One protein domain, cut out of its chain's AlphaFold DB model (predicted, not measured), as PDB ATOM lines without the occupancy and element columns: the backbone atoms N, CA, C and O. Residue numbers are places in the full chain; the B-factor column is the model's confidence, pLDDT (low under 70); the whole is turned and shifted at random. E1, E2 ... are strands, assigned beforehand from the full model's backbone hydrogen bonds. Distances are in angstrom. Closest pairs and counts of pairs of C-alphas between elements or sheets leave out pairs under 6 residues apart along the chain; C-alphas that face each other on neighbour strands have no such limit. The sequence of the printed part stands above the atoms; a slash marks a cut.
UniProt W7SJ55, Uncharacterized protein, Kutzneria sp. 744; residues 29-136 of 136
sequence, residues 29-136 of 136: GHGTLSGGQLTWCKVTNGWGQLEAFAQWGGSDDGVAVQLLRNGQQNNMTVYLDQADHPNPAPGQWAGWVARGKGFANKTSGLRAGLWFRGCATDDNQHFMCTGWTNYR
ATOM      1  N   GLY A  29     404.318 293.796 836.268       87.56
ATOM      2  CA  GLY A  29     405.497 293.098 835.782       87.56
ATOM      3  C   GLY A  29     405.807 291.806 836.522       87.56
ATOM      4  O   GLY A  29     405.162 291.446 837.507       87.56
ATOM      5  N   HIS A  30     406.814 291.117 835.994       86.94
ATOM      6  CA  HIS A  30     407.379 289.897 836.550       86.94
ATOM      7  C   HIS A  30     408.903 290.012 836.588       86.94
ATOM      8  O   HIS A  30     409.509 290.665 835.737       86.94
ATOM      9  N   GLY A  31     409.524 289.350 837.556       86.44
ATOM     10  CA  GLY A  31     410.960 289.389 837.780       86.44
ATOM     11  C   GLY A  31     411.403 288.323 838.771       86.44
ATOM     12  O   GLY A  31     410.684 287.364 839.044       86.44
ATOM     13  N   THR A  32     412.604 288.491 839.304       83.38
ATOM     14  CA  THR A  32     413.217 287.562 840.261       83.38
ATOM     15  C   THR A  32     413.643 288.319 841.509       83.38
ATOM     16  O   THR A  32     414.295 289.356 841.392       83.38
ATOM     17  N   LEU A  33     413.319 287.790 842.690       79.25
ATOM     18  CA  LEU A  33     413.697 288.364 843.983       79.25
ATOM     19  C   LEU A  33     414.214 287.258 844.909       79.25
ATOM     20  O   LEU A  33     413.510 286.283 845.160       79.25
ATOM     21  N   SER A  34     415.444 287.417 845.409       69.38
ATOM     22  CA  SER A  34     416.066 286.569 846.442       69.38
ATOM     23  C   SER A  34     415.855 285.056 846.259       69.38
ATOM     24  O   SER A  34     415.415 284.370 847.175       69.38
ATOM     25  N   GLY A  35     416.155 284.526 845.068       70.75
ATOM     26  CA  GLY A  35     416.049 283.086 844.782       70.75
ATOM     27  C   GLY A  35     414.648 282.590 844.408       70.75
ATOM     28  O   GLY A  35     414.505 281.413 844.099       70.75
ATOM     29  N   GLY A  36     413.653 283.477 844.373       76.69
ATOM     30  CA  GLY A  36     412.302 283.202 843.896       76.69
ATOM     31  C   GLY A  36     411.907 284.071 842.704       76.69
ATOM     32  O   GLY A  36     412.661 284.929 842.226       76.69
ATOM     33  N   GLN A  37     410.692 283.862 842.225       85.25
ATOM     34  CA  GLN A  37     410.054 284.713 841.233       85.25
ATOM     35  C   GLN A  37     409.194 285.771 841.938       85.25
ATOM     36  O   GLN A  37     408.686 285.556 843.038       85.25
ATOM     37  N   LEU A  38     409.085 286.942 841.315       86.75
ATOM     38  CA  LEU A  38     408.337 288.093 841.803       86.75
ATOM     39  C   LEU A  38     407.345 288.529 840.727       86.75
ATOM     40  O   LEU A  38     407.704 288.655 839.559       86.75
ATOM     41  N   THR A  39     406.117 288.818 841.127       88.88
ATOM     42  CA  THR A  39     405.095 289.440 840.284       88.88
ATOM     43  C   THR A  39     404.576 290.660 841.008       88.88
ATOM     44  O   THR A  39     404.313 290.575 842.203       88.88
ATOM     45  N   TRP A  40     404.391 291.777 840.313       89.31
ATOM     46  CA  TRP A  40     403.866 292.995 840.918       89.31
ATOM     47  C   TRP A  40     402.862 293.706 840.020       89.31
ATOM     48  O   TRP A  40     402.891 293.584 838.795       89.31
ATOM     49  N   CYS A  41     401.998 294.493 840.651       90.81
ATOM     50  CA  CYS A  41     401.241 295.565 840.029       90.81
ATOM     51  C   CYS A  41     401.258 296.796 840.927       90.81
ATOM     52  O   CYS A  41     401.175 296.682 842.147       90.81
ATOM     53  N   LYS A  42     401.298 297.974 840.315       91.44
ATOM     54  CA  LYS A  42     401.319 299.271 840.970       91.44
ATOM     55  C   LYS A  42     400.388 300.269 840.292       91.44
ATOM     56  O   LYS A  42     400.187 300.239 839.079       91.44
ATOM     57  N   VAL A  43     399.829 301.170 841.088       91.56
ATOM     58  CA  VAL A  43     399.039 302.319 840.636       91.56
ATOM     59  C   VAL A  43     399.357 303.518 841.520       91.56
ATOM     60  O   VAL A  43     399.555 303.365 842.722       91.56
ATOM     61  N   THR A  44     399.393 304.715 840.939       91.50
ATOM     62  CA  THR A  44     399.703 305.949 841.673       91.50
ATOM     63  C   THR A  44     398.579 306.958 841.497       91.50
ATOM     64  O   THR A  44     398.128 307.197 840.379       91.50
ATOM     65  N   ASN A  45     398.128 307.566 842.595       86.69
ATOM     66  CA  ASN A  45     397.149 308.653 842.580       86.69
ATOM     67  C   ASN A  45     397.451 309.688 843.684       86.69
ATOM     68  O   ASN A  45     398.504 309.647 844.318       86.69
ATOM     69  N   GLY A  46     396.515 310.609 843.944       86.19
ATOM     70  CA  GLY A  46     396.646 311.643 844.981       86.19
ATOM     71  C   GLY A  46     396.846 311.123 846.414       86.19
ATOM     72  O   GLY A  46     397.155 311.913 847.307       86.19
ATOM     73  N   TRP A  47     396.697 309.818 846.667       86.69
ATOM     74  CA  TRP A  47     397.010 309.222 847.959       86.69
ATOM     75  C   TRP A  47     398.436 308.675 848.046       86.69
ATOM     76  O   TRP A  47     398.983 308.636 849.145       86.69
ATOM     77  N   GLY A  48     399.055 308.282 846.938       89.31
ATOM     78  CA  GLY A  48     400.365 307.634 846.913       89.31
ATOM     79  C   GLY A  48     400.446 306.540 845.849       89.31
ATOM     80  O   GLY A  48     399.555 306.423 845.009       89.31
ATOM     81  N   GLN A  49     401.517 305.749 845.905       91.62
ATOM     82  CA  GLN A  49     401.744 304.560 845.090       91.62
ATOM     83  C   GLN A  49     401.280 303.322 845.858       91.62
ATOM     84  O   GLN A  49     401.834 302.991 846.908       91.62
ATOM     85  N   LEU A  50     400.230 302.686 845.356       89.75
ATOM     86  CA  LEU A  50     399.721 301.407 845.825       89.75
ATOM     87  C   LEU A  50     400.388 300.298 845.023       89.75
ATOM     88  O   LEU A  50     400.385 300.353 843.796       89.75
ATOM     89  N   GLU A  51     400.902 299.284 845.700       89.00
ATOM     90  CA  GLU A  51     401.541 298.130 845.082       89.00
ATOM     91  C   GLU A  51     400.985 296.842 845.670       89.00
ATOM     92  O   GLU A  51     400.773 296.744 846.876       89.00
ATOM     93  N   ALA A  52     400.783 295.847 844.818       87.50
ATOM     94  CA  ALA A  52     400.534 294.470 845.198       87.50
ATOM     95  C   ALA A  52     401.623 293.605 844.590       87.50
ATOM     96  O   ALA A  52     401.907 293.732 843.397       87.50
ATOM     97  N   PHE A  53     402.216 292.725 845.385       86.50
ATOM     98  CA  PHE A  53     403.290 291.865 844.915       86.50
ATOM     99  C   PHE A  53     403.191 290.456 845.488       86.50
ATOM    100  O   PHE A  53     402.780 290.260 846.629       86.50
ATOM    101  N   ALA A  54     403.585 289.490 844.668       84.88
ATOM    102  CA  ALA A  54     403.699 288.076 844.971       84.88
ATOM    103  C   ALA A  54     405.156 287.656 844.863       84.88
ATOM    104  O   ALA A  54     405.757 287.887 843.814       84.88
ATOM    105  N   GLN A  55     405.676 286.978 845.876       83.56
ATOM    106  CA  GLN A  55     406.930 286.240 845.776       83.56
ATOM    107  C   GLN A  55     406.638 284.744 845.906       83.56
ATOM    108  O   GLN A  55     405.789 284.365 846.714       83.56
ATOM    109  N   TRP A  56     407.310 283.911 845.112       78.75
ATOM    110  CA  TRP A  56     407.216 282.453 845.218       78.75
ATOM    111  C   TRP A  56     408.537 281.747 844.886       78.75
ATOM    112  O   TRP A  56     409.369 282.286 844.149       78.75
ATOM    113  N   GLY A  57     408.731 280.534 845.408       70.69
ATOM    114  CA  GLY A  57     409.954 279.746 845.240       70.69
ATOM    115  C   GLY A  57     411.088 280.077 846.221       70.69
ATOM    116  O   GLY A  57     412.226 279.697 845.963       70.69
ATOM    117  N   GLY A  58     410.809 280.767 847.332       69.62
ATOM    118  CA  GLY A  58     411.781 281.105 848.377       69.62
ATOM    119  C   GLY A  58     411.270 280.853 849.802       69.62
ATOM    120  O   GLY A  58     410.197 280.304 850.026       69.62
ATOM    121  N   SER A  59     412.035 281.296 850.808       66.94
ATOM    122  CA  SER A  59     411.579 281.332 852.215       66.94
ATOM    123  C   SER A  59     410.381 282.258 852.423       66.94
ATOM    124  O   SER A  59     409.700 282.195 853.445       66.94
ATOM    125  N   ASP A  60     410.163 283.137 851.450       67.25
ATOM    126  CA  ASP A  60     409.288 284.279 851.520       67.25
ATOM    127  C   ASP A  60     408.084 284.184 850.573       67.25
ATOM    128  O   ASP A  60     407.596 285.207 850.091       67.25
ATOM    129  N   ASP A  61     407.545 282.987 850.384       76.69
ATOM    130  CA  ASP A  61     406.367 282.783 849.542       76.69
ATOM    131  C   ASP A  61     405.110 283.457 850.112       76.69
ATOM    132  O   ASP A  61     404.763 283.301 851.288       76.69
ATOM    133  N   GLY A  62     404.416 284.222 849.271       77.69
ATOM    134  CA  GLY A  62     403.152 284.867 849.611       77.69
ATOM    135  C   GLY A  62     402.879 286.146 848.826       77.69
ATOM    136  O   GLY A  62     403.673 286.575 847.989       77.69
ATOM    137  N   VAL A  63     401.737 286.771 849.122       78.06
ATOM    138  CA  VAL A  63     401.329 288.056 848.533       78.06
ATOM    139  C   VAL A  63     401.154 289.118 849.603       78.06
ATOM    140  O   VAL A  63     400.629 288.831 850.679       78.06
ATOM    141  N   ALA A  64     401.559 290.346 849.287       80.31
ATOM    142  CA  ALA A  64     401.406 291.517 850.137       80.31
ATOM    143  C   ALA A  64     400.941 292.745 849.336       80.31
ATOM    144  O   ALA A  64     401.049 292.791 848.107       80.31
ATOM    145  N   VAL A  65     400.410 293.741 850.053       83.50
ATOM    146  CA  VAL A  65     399.945 295.019 849.491       83.50
ATOM    147  C   VAL A  65     400.497 296.169 850.318       83.50
ATOM    148  O   VAL A  65     400.508 296.104 851.546       83.50
ATOM    149  N   GLN A  66     400.918 297.247 849.665       86.31
ATOM    150  CA  GLN A  66     401.464 298.421 850.332       86.31
ATOM    151  C   GLN A  66     401.035 299.727 849.681       86.31
ATOM    152  O   GLN A  66     400.958 299.806 848.461       86.31
ATOM    153  N   LEU A  67     400.792 300.764 850.489       88.12
ATOM    154  CA  LEU A  67     400.542 302.122 850.006       88.12
ATOM    155  C   LEU A  67     401.589 303.083 850.569       88.12
ATOM    156  O   LEU A  67     401.645 303.318 851.780       88.12
ATOM    157  N   LEU A  68     402.368 303.682 849.671       89.06
ATOM    158  CA  LEU A  68     403.447 304.603 850.004       89.06
ATOM    159  C   LEU A  68     403.156 306.010 849.472       89.06
ATOM    160  O   LEU A  68     402.865 306.192 848.293       89.06
ATOM    161  N   ARG A  69     403.290 307.035 850.313       89.12
ATOM    162  CA  ARG A  69     403.308 308.446 849.906       89.12
ATOM    163  C   ARG A  69     404.703 309.002 850.163       89.12
ATOM    164  O   ARG A  69     405.163 308.998 851.298       89.12
ATOM    165  N   ASN A  70     405.379 309.476 849.115       88.75
ATOM    166  CA  ASN A  70     406.756 309.988 849.195       88.75
ATOM    167  C   ASN A  70     407.738 308.986 849.839       88.75
ATOM    168  O   ASN A  70     408.580 309.363 850.648       88.75
ATOM    169  N   GLY A  71     407.587 307.693 849.527       84.81
ATOM    170  CA  GLY A  71     408.409 306.617 850.094       84.81
ATOM    171  C   GLY A  71     408.074 306.230 851.538       84.81
ATOM    172  O   GLY A  71     408.724 305.346 852.085       84.81
ATOM    173  N   GLN A  72     407.067 306.852 852.162       86.12
ATOM    174  CA  GLN A  72     406.629 306.528 853.521       86.12
ATOM    175  C   GLN A  72     405.253 305.875 853.540       86.12
ATOM    176  O   GLN A  72     404.427 306.124 852.665       86.12
ATOM    177  N   GLN A  73     404.995 305.060 854.562       82.50
ATOM    178  CA  GLN A  73     403.695 304.428 854.768       82.50
ATOM    179  C   GLN A  73     402.581 305.475 854.808       82.50
ATOM    180  O   GLN A  73     402.659 306.460 855.541       82.50
ATOM    181  N   ASN A  74     401.520 305.237 854.044       84.31
ATOM    182  CA  ASN A  74     400.321 306.053 854.120       84.31
ATOM    183  C   ASN A  74     399.304 305.439 855.103       84.31
ATOM    184  O   ASN A  74     399.144 304.223 855.183       84.31
ATOM    185  N   ASN A  75     398.592 306.292 855.840       80.69
ATOM    186  CA  ASN A  75     397.639 305.935 856.891       80.69
ATOM    187  C   ASN A  75     396.255 305.522 856.340       80.69
ATOM    188  O   ASN A  75     395.220 305.891 856.891       80.69
ATOM    189  N   MET A  76     396.228 304.792 855.228       82.31
ATOM    190  CA  MET A  76     395.001 304.335 854.571       82.31
ATOM    191  C   MET A  76     394.831 302.843 854.786       82.31
ATOM    192  O   MET A  76     395.820 302.119 854.921       82.31
ATOM    193  N   THR A  77     393.586 302.378 854.780       83.75
ATOM    194  CA  THR A  77     393.322 300.942 854.846       83.75
ATOM    195  C   THR A  77     393.653 300.319 853.501       83.75
ATOM    196  O   THR A  77     393.116 300.772 852.492       83.75
ATOM    197  N   VAL A  78     394.504 299.292 853.470       81.75
ATOM    198  CA  VAL A  78     394.786 298.528 852.246       81.75
ATOM    199  C   VAL A  78     394.322 297.088 852.403       81.75
ATOM    200  O   VAL A  78     394.294 296.558 853.505       81.75
ATOM    201  N   TYR A  79     393.950 296.447 851.306       78.69
ATOM    202  CA  TYR A  79     393.501 295.066 851.306       78.69
ATOM    203  C   TYR A  79     393.954 294.338 850.048       78.69
ATOM    204  O   TYR A  79     394.198 294.945 849.003       78.69
ATOM    205  N   LEU A  80     394.081 293.022 850.186       79.75
ATOM    206  CA  LEU A  80     394.356 292.105 849.099       79.75
ATOM    207  C   LEU A  80     393.023 291.546 848.596       79.75
ATOM    208  O   LEU A  80     392.206 291.093 849.390       79.75
ATOM    209  N   ASP A  81     392.793 291.621 847.291       79.19
ATOM    210  CA  ASP A  81     391.612 291.067 846.631       79.19
ATOM    211  C   ASP A  81     392.059 289.939 845.700       79.19
ATOM    212  O   ASP A  81     393.010 290.125 844.936       79.19
ATOM    213  N   GLN A  82     391.419 288.774 845.805       78.69
ATOM    214  CA  GLN A  82     391.805 287.546 845.111       78.69
ATOM    215  C   GLN A  82     390.627 286.953 844.338       78.69
ATOM    216  O   GLN A  82     389.469 287.044 844.748       78.69
ATOM    217  N   ALA A  83     390.934 286.330 843.203       76.69
ATOM    218  CA  ALA A  83     389.953 285.685 842.344       76.69
ATOM    219  C   ALA A  83     390.586 284.569 841.509       76.69
ATOM    220  O   ALA A  83     391.781 284.581 841.226       76.69
ATOM    221  N   ASP A  84     389.766 283.646 841.016       76.25
ATOM    222  CA  ASP A  84     390.224 282.582 840.113       76.25
ATOM    223  C   ASP A  84     390.424 283.084 838.664       76.25
ATOM    224  O   ASP A  84     390.851 282.336 837.786       76.25
ATOM    225  N   HIS A  85     390.116 284.357 838.385       74.94
ATOM    226  CA  HIS A  85     390.200 284.967 837.056       74.94
ATOM    227  C   HIS A  85     390.472 286.490 837.132       74.94
ATOM    228  O   HIS A  85     390.181 287.109 838.153       74.94
ATOM    229  N   PRO A  86     390.995 287.134 836.064       68.25
ATOM    230  CA  PRO A  86     391.523 288.511 836.101       68.25
ATOM    231  C   PRO A  86     390.475 289.622 836.219       68.25
ATOM    232  O   PRO A  86     390.818 290.792 836.092       68.25
ATOM    233  N   ASN A  87     389.192 289.293 836.348       70.19
ATOM    234  CA  ASN A  87     388.122 290.284 836.431       70.19
ATOM    235  C   ASN A  87     386.847 289.630 836.993       70.19
ATOM    236  O   ASN A  87     385.921 289.367 836.217       70.19
ATOM    237  N   PRO A  88     386.813 289.278 838.295       64.94
ATOM    238  CA  PRO A  88     385.603 288.801 838.961       64.94
ATOM    239  C   PRO A  88     384.431 289.726 838.674       64.94
ATOM    240  O   PRO A  88     384.576 290.953 838.677       64.94
ATOM    241  N   ALA A  89     383.258 289.134 838.439       61.53
ATOM    242  CA  ALA A  89     382.037 289.920 838.393       61.53
ATOM    243  C   ALA A  89     381.907 290.714 839.712       61.53
ATOM    244  O   ALA A  89     382.321 290.217 840.770       61.53
ATOM    245  N   PRO A  90     381.355 291.941 839.684       55.06
ATOM    246  CA  PRO A  90     381.100 292.702 840.904       55.06
ATOM    247  C   PRO A  90     380.381 291.827 841.946       55.06
ATOM    248  O   PRO A  90     379.342 291.246 841.644       55.06
ATOM    249  N   GLY A  91     380.952 291.698 843.150       54.88
ATOM    250  CA  GLY A  91     380.408 290.858 844.228       54.88
ATOM    251  C   GLY A  91     381.068 289.484 844.429       54.88
ATOM    252  O   GLY A  91     380.722 288.808 845.392       54.88
ATOM    253  N   GLN A  92     382.032 289.075 843.593       54.09
ATOM    254  CA  GLN A  92     382.788 287.813 843.752       54.09
ATOM    255  C   GLN A  92     384.160 287.976 844.438       54.09
ATOM    256  O   GLN A  92     385.084 287.212 844.176       54.09
ATOM    257  N   TRP A  93     384.326 288.983 845.294       54.00
ATOM    258  CA  TRP A  93     385.616 289.285 845.925       54.00
ATOM    259  C   TRP A  93     385.889 288.268 847.038       54.00
ATOM    260  O   TRP A  93     385.307 288.343 848.124       54.00
ATOM    261  N   ALA A  94     386.707 287.259 846.742       48.00
ATOM    262  CA  ALA A  94     386.977 286.158 847.650       48.00
ATOM    263  C   ALA A  94     388.243 286.436 848.475       48.00
ATOM    264  O   ALA A  94     389.329 286.583 847.935       48.00
ATOM    265  N   GLY A  95     388.092 286.414 849.803       53.94
ATOM    266  CA  GLY A  95     389.137 285.940 850.715       53.94
ATOM    267  C   GLY A  95     390.272 286.904 851.085       53.94
ATOM    268  O   GLY A  95     391.228 287.090 850.349       53.94
ATOM    269  N   TRP A  96     390.215 287.346 852.345       46.19
ATOM    270  CA  TRP A  96     391.275 287.975 853.152       46.19
ATOM    271  C   TRP A  96     391.601 289.459 852.915       46.19
ATOM    272  O   TRP A  96     392.555 289.869 852.265       46.19
ATOM    273  N   VAL A  97     390.819 290.280 853.619       48.62
ATOM    274  CA  VAL A  97     390.994 291.720 853.808       48.62
ATOM    275  C   VAL A  97     391.752 291.948 855.119       48.62
ATOM    276  O   VAL A  97     391.182 291.766 856.198       48.62
ATOM    277  N   ALA A  98     393.007 292.395 855.065       51.72
ATOM    278  CA  ALA A  98     393.646 292.977 856.242       51.72
ATOM    279  C   ALA A  98     393.012 294.355 856.501       51.72
ATOM    280  O   ALA A  98     393.374 295.343 855.878       51.72
ATOM    281  N   ARG A  99     392.015 294.447 857.389       44.12
ATOM    282  CA  ARG A  99     391.490 295.756 857.805       44.12
ATOM    283  C   ARG A  99     392.478 296.405 858.771       44.12
ATOM    284  O   ARG A  99     392.566 296.006 859.927       44.12
ATOM    285  N   GLY A 100     393.193 297.415 858.300       49.94
ATOM    286  CA  GLY A 100     394.063 298.259 859.110       49.94
ATOM    287  C   GLY A 100     394.750 299.312 858.250       49.94
ATOM    288  O   GLY A 100     394.985 299.082 857.066       49.94
ATOM    289  N   LYS A 101     395.062 300.472 858.837       58.38
ATOM    290  CA  LYS A 101     395.838 301.520 858.168       58.38
ATOM    291  C   LYS A 101     397.297 301.041 858.037       58.38
ATOM    292  O   LYS A 101     397.988 300.971 859.049       58.38
ATOM    293  N   GLY A 102     397.768 300.673 856.838       59.00
ATOM    294  CA  GLY A 102     399.155 300.211 856.623       59.00
ATOM    295  C   GLY A 102     399.370 299.083 855.611       59.00
ATOM    296  O   GLY A 102     398.481 298.790 854.830       59.00
ATOM    297  N   PHE A 103     400.572 298.488 855.603       64.44
ATOM    298  CA  PHE A 103     400.975 297.378 854.721       64.44
ATOM    299  C   PHE A 103     400.144 296.119 855.029       64.44
ATOM    300  O   PHE A 103     400.148 295.651 856.168       64.44
ATOM    301  N   ALA A 104     399.428 295.558 854.051       62.41
ATOM    302  CA  ALA A 104     398.701 294.310 854.263       62.41
ATOM    303  C   ALA A 104     399.692 293.161 854.470       62.41
ATOM    304  O   ALA A 104     400.602 292.954 853.664       62.41
ATOM    305  N   ASN A 105     399.474 292.417 855.558       55.22
ATOM    306  CA  ASN A 105     400.251 291.242 855.923       55.22
ATOM    307  C   ASN A 105     400.358 290.249 854.764       55.22
ATOM    308  O   ASN A 105     399.402 290.001 854.026       55.22
ATOM    309  N   LYS A 106     401.535 289.638 854.675       63.94
ATOM    310  CA  LYS A 106     401.832 288.558 853.748       63.94
ATOM    311  C   LYS A 106     400.860 287.397 853.955       63.94
ATOM    312  O   LYS A 106     400.799 286.830 855.044       63.94
ATOM    313  N   THR A 107     400.109 287.043 852.917       64.94
ATOM    314  CA  THR A 107     399.228 285.868 852.942       64.94
ATOM    315  C   THR A 107     399.997 284.654 852.430       64.94
ATOM    316  O   THR A 107     400.474 284.667 851.295       64.94
ATOM    317  N   SER A 108     400.135 283.623 853.268       59.38
ATOM    318  CA  SER A 108     400.716 282.326 852.905       59.38
ATOM    319  C   SER A 108     399.638 281.351 852.406       59.38
ATOM    320  O   SER A 108     398.455 281.513 852.702       59.38
ATOM    321  N   GLY A 109     400.033 280.333 851.630       57.81
ATOM    322  CA  GLY A 109     399.113 279.292 851.138       57.81
ATOM    323  C   GLY A 109     398.372 279.625 849.838       57.81
ATOM    324  O   GLY A 109     397.338 279.026 849.547       57.81
ATOM    325  N   LEU A 110     398.889 280.567 849.047       65.00
ATOM    326  CA  LEU A 110     398.321 280.901 847.743       65.00
ATOM    327  C   LEU A 110     398.606 279.805 846.724       65.00
ATOM    328  O   LEU A 110     399.693 279.229 846.680       65.00
ATOM    329  N   ARG A 111     397.598 279.505 845.906       68.06
ATOM    330  CA  ARG A 111     397.691 278.506 844.841       68.06
ATOM    331  C   ARG A 111     398.114 279.205 843.555       68.06
ATOM    332  O   ARG A 111     397.519 280.221 843.192       68.06
ATOM    333  N   ALA A 112     399.108 278.647 842.866       71.25
ATOM    334  CA  ALA A 112     399.468 279.074 841.516       71.25
ATOM    335  C   ALA A 112     398.216 279.098 840.620       71.25
ATOM    336  O   ALA A 112     397.383 278.190 840.680       71.25
ATOM    337  N   GLY A 113     398.070 280.152 839.822       74.75
ATOM    338  CA  GLY A 113     396.904 280.401 838.978       74.75
ATOM    339  C   GLY A 113     395.873 281.367 839.568       74.75
ATOM    340  O   GLY A 113     395.048 281.867 838.803       74.75
ATOM    341  N   LEU A 114     395.937 281.703 840.863       79.94
ATOM    342  CA  LEU A 114     395.074 282.734 841.447       79.94
ATOM    343  C   LEU A 114     395.449 284.127 840.944       79.94
ATOM    344  O   LEU A 114     396.618 284.482 840.828       79.94
ATOM    345  N   TRP A 115     394.444 284.943 840.669       83.31
ATOM    346  CA  TRP A 115     394.599 286.356 840.374       83.31
ATOM    347  C   TRP A 115     394.470 287.171 841.648       83.31
ATOM    348  O   TRP A 115     393.666 286.854 842.520       83.31
ATOM    349  N   PHE A 116     395.252 288.234 841.749       81.44
ATOM    350  CA  PHE A 116     395.200 289.159 842.859       81.44
ATOM    351  C   PHE A 116     395.364 290.609 842.406       81.44
ATOM    352  O   PHE A 116     395.947 290.900 841.359       81.44
ATOM    353  N   ARG A 117     394.863 291.530 843.224       85.50
ATOM    354  CA  ARG A 117     395.134 292.966 843.137       85.50
ATOM    355  C   ARG A 117     395.207 293.562 844.536       85.50
ATOM    356  O   ARG A 117     394.597 293.055 845.475       85.50
ATOM    357  N   GLY A 118     395.935 294.658 844.669       86.25
ATOM    358  CA  GLY A 118     395.932 295.460 845.884       86.25
ATOM    359  C   GLY A 118     394.901 296.557 845.759       86.25
ATOM    360  O   GLY A 118     394.762 297.149 844.691       86.25
ATOM    361  N   CYS A 119     394.213 296.861 846.847       86.25
ATOM    362  CA  CYS A 119     393.285 297.973 846.908       86.25
ATOM    363  C   CYS A 119     393.498 298.792 848.180       86.25
ATOM    364  O   CYS A 119     393.991 298.281 849.181       86.25
ATOM    365  N   ALA A 120     393.116 300.064 848.147       87.06
ATOM    366  CA  ALA A 120     393.117 300.948 849.299       87.06
ATOM    367  C   ALA A 120     391.803 301.724 849.387       87.06
ATOM    368  O   ALA A 120     391.224 302.079 848.358       87.06
ATOM    369  N   THR A 121     391.366 302.002 850.615       85.56
ATOM    370  CA  THR A 121     390.162 302.783 850.913       85.56
ATOM    371  C   THR A 121     390.429 303.876 851.937       85.56
ATOM    372  O   THR A 121     391.217 303.684 852.873       85.56
ATOM    373  N   ASP A 122     389.768 305.021 851.760       82.06
ATOM    374  CA  ASP A 122     389.703 306.079 852.772       82.06
ATOM    375  C   ASP A 122     388.508 305.877 853.714       82.06
ATOM    376  O   ASP A 122     387.701 304.957 853.540       82.06
ATOM    377  N   ASP A 123     388.402 306.747 854.723       81.31
ATOM    378  CA  ASP A 123     387.306 306.737 855.699       81.31
ATOM    379  C   ASP A 123     385.941 307.093 855.052       81.31
ATOM    380  O   ASP A 123     384.895 306.838 855.643       81.31
ATOM    381  N   ASN A 124     385.937 307.616 853.815       83.00
ATOM    382  CA  ASN A 124     384.745 307.936 853.018       83.00
ATOM    383  C   ASN A 124     384.388 306.838 851.995       83.00
ATOM    384  O   ASN A 124     383.548 307.068 851.128       83.00
ATOM    385  N   GLN A 125     385.002 305.651 852.083       77.12
ATOM    386  CA  GLN A 125     384.787 304.528 851.158       77.12
ATOM    387  C   GLN A 125     385.135 304.830 849.691       77.12
ATOM    388  O   GLN A 125     384.636 304.165 848.781       77.12
ATOM    389  N   HIS A 126     385.997 305.809 849.420       83.00
ATOM    390  CA  HIS A 126     386.607 305.895 848.101       83.00
ATOM    391  C   HIS A 126     387.590 304.741 847.933       83.00
ATOM    392  O   HIS A 126     388.308 304.402 848.871       83.00
ATOM    393  N   PHE A 127     387.678 304.184 846.726       84.00
ATOM    394  CA  PHE A 127     388.566 303.062 846.435       84.00
ATOM    395  C   PHE A 127     389.594 303.416 845.370       84.00
ATOM    396  O   PHE A 127     389.298 304.081 844.378       84.00
ATOM    397  N   MET A 128     390.794 302.875 845.542       86.44
ATOM    398  CA  MET A 128     391.731 302.667 844.448       86.44
ATOM    399  C   MET A 128     392.199 301.220 844.445       86.44
ATOM    400  O   MET A 128     392.359 300.628 845.508       86.44
ATOM    401  N   CYS A 129     392.439 300.661 843.265       87.50
ATOM    402  CA  CYS A 129     392.979 299.317 843.122       87.50
ATOM    403  C   CYS A 129     394.044 299.286 842.032       87.50
ATOM    404  O   CYS A 129     393.947 300.009 841.038       87.50
ATOM    405  N   THR A 130     395.041 298.423 842.204       89.38
ATOM    406  CA  THR A 130     395.961 298.052 841.133       89.38
ATOM    407  C   THR A 130     395.221 297.279 840.037       89.38
ATOM    408  O   THR A 130     394.089 296.819 840.225       89.38
ATOM    409  N   GLY A 131     395.887 297.076 838.898       86.31
ATOM    410  CA  GLY A 131     395.467 296.050 837.947       86.31
ATOM    411  C   GLY A 131     395.483 294.653 838.578       86.31
ATOM    412  O   GLY A 131     396.175 294.422 839.576       86.31
ATOM    413  N   TRP A 132     394.714 293.738 837.989       85.62
ATOM    414  CA  TRP A 132     394.781 292.317 838.316       85.62
ATOM    415  C   TRP A 132     396.069 291.708 837.774       85.62
ATOM    416  O   TRP A 132     396.441 291.936 836.624       85.62
ATOM    417  N   THR A 133     396.715 290.889 838.594       85.38
ATOM    418  CA  THR A 133     397.886 290.105 838.208       85.38
ATOM    419  C   THR A 133     397.786 288.687 838.730       85.38
ATOM    420  O   THR A 133     396.963 288.392 839.588       85.38
ATOM    421  N   ASN A 134     398.572 287.784 838.164       85.19
ATOM    422  CA  ASN A 134     398.470 286.362 838.434       85.19
ATOM    423  C   ASN A 134     399.606 285.907 839.353       85.19
ATOM    424  O   ASN A 134     400.777 286.171 839.077       85.19
ATOM    425  N   TYR A 135     399.244 285.211 840.426       77.06
ATOM    426  CA  TYR A 135     400.157 284.435 841.252       77.06
ATOM    427  C   TYR A 135     400.604 283.227 840.427       77.06
ATOM    428  O   TYR A 135     399.810 282.317 840.174       77.06
ATOM    429  N   ARG A 136     401.837 283.278 839.924       71.62
ATOM    430  CA  ARG A 136     402.428 282.222 839.097       71.62
ATOM    431  C   ARG A 136     403.256 281.261 839.928       71.62
ATOM    432  O   ARG A 136     403.558 281.618 841.081       71.62
TER     433      ARG A 136
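AT A GLANCE: This is residues 29 to 136 of the 136 residues of an uncharacterized protein of Kutzneria sp. 744 (UniProt W7SJ55). Two sheets lie face to face as a sandwich: a twisted five-stranded sheet of E1, E2, E3, E4 and E6, and a smaller three-stranded one of E5, E7 and E8 over part of it, its strands crossed at 38 degrees to the first. A long loop, residues 84 to 103, leads from E5 back to E6 at the edge of the larger sheet. The printed part has 108 residues with no named helix and eight strands, E1 to E8 along the chain; the sheet orders are E1 - E2 - E3 - E4 - E6 and E5 - E7 - E8, both antiparallel throughout. The class is all strand, though under half of the residues, 53, are in named elements. The whole is compact and rounded, with a radius of gyration of the C-alphas of 13.1 A and spans of 38 by 33 by 21 A.

HOW THE PARTS SIT: Begin with E1, residues 29 to 33, and E2, residues 36 to 45, a hairpin in which N 31 and O 38 are 2.8 A apart. E3, residues 48 to 56, makes a hairpin with E2, with N 43 and O 50 at 2.9 A. E4, residues 62 to 69, makes one with E3, with N 51 and O 66 at 2.8 A. These four strands form a meander, each the antiparallel neighbour of the one before. Next comes E5, residues 77 to 83, in the other sheet; E6, residues 104 to 107, is back beside E4, with N 104 and O 65 at 2.8 A. E7, residues 115 to 121, is antiparallel to E5, with N 79 and O 119 at 2.8 A, and makes a hairpin with E8, residues 127 to 129, where N 120 and O 128 are 2.8 A apart. Between the sheets, the closest C-alphas of E3 and E7 are those of Ala 52 and Gly 118, 4.8 A apart. E1 and E8 are apart.

IN THESE COORDINATES: Find C-alpha 29 at (405.497, 293.098, 835.782), where E1 begins. E2 runs 29.6 A from C-alpha 36 to C-alpha 45, at (397.149, 308.653, 842.580). E3 spans 26.2 A, E4 23.6 A, and E5 and E7 20.0 A each. E8 ends at C-alpha 129, (392.979, 299.317, 843.122).

THE WHOLE: The two C-alphas farthest apart, those of Gly 35 and Asn 124, are 40.8 A from each other. The printed part has no cut, and E5 to E6 is the long link. Look for low confidence, pLDDT under 70, at residue 34, residues 58 to 60, residue 86 and residues 88 to 111; the mean of the printed part is 76.8.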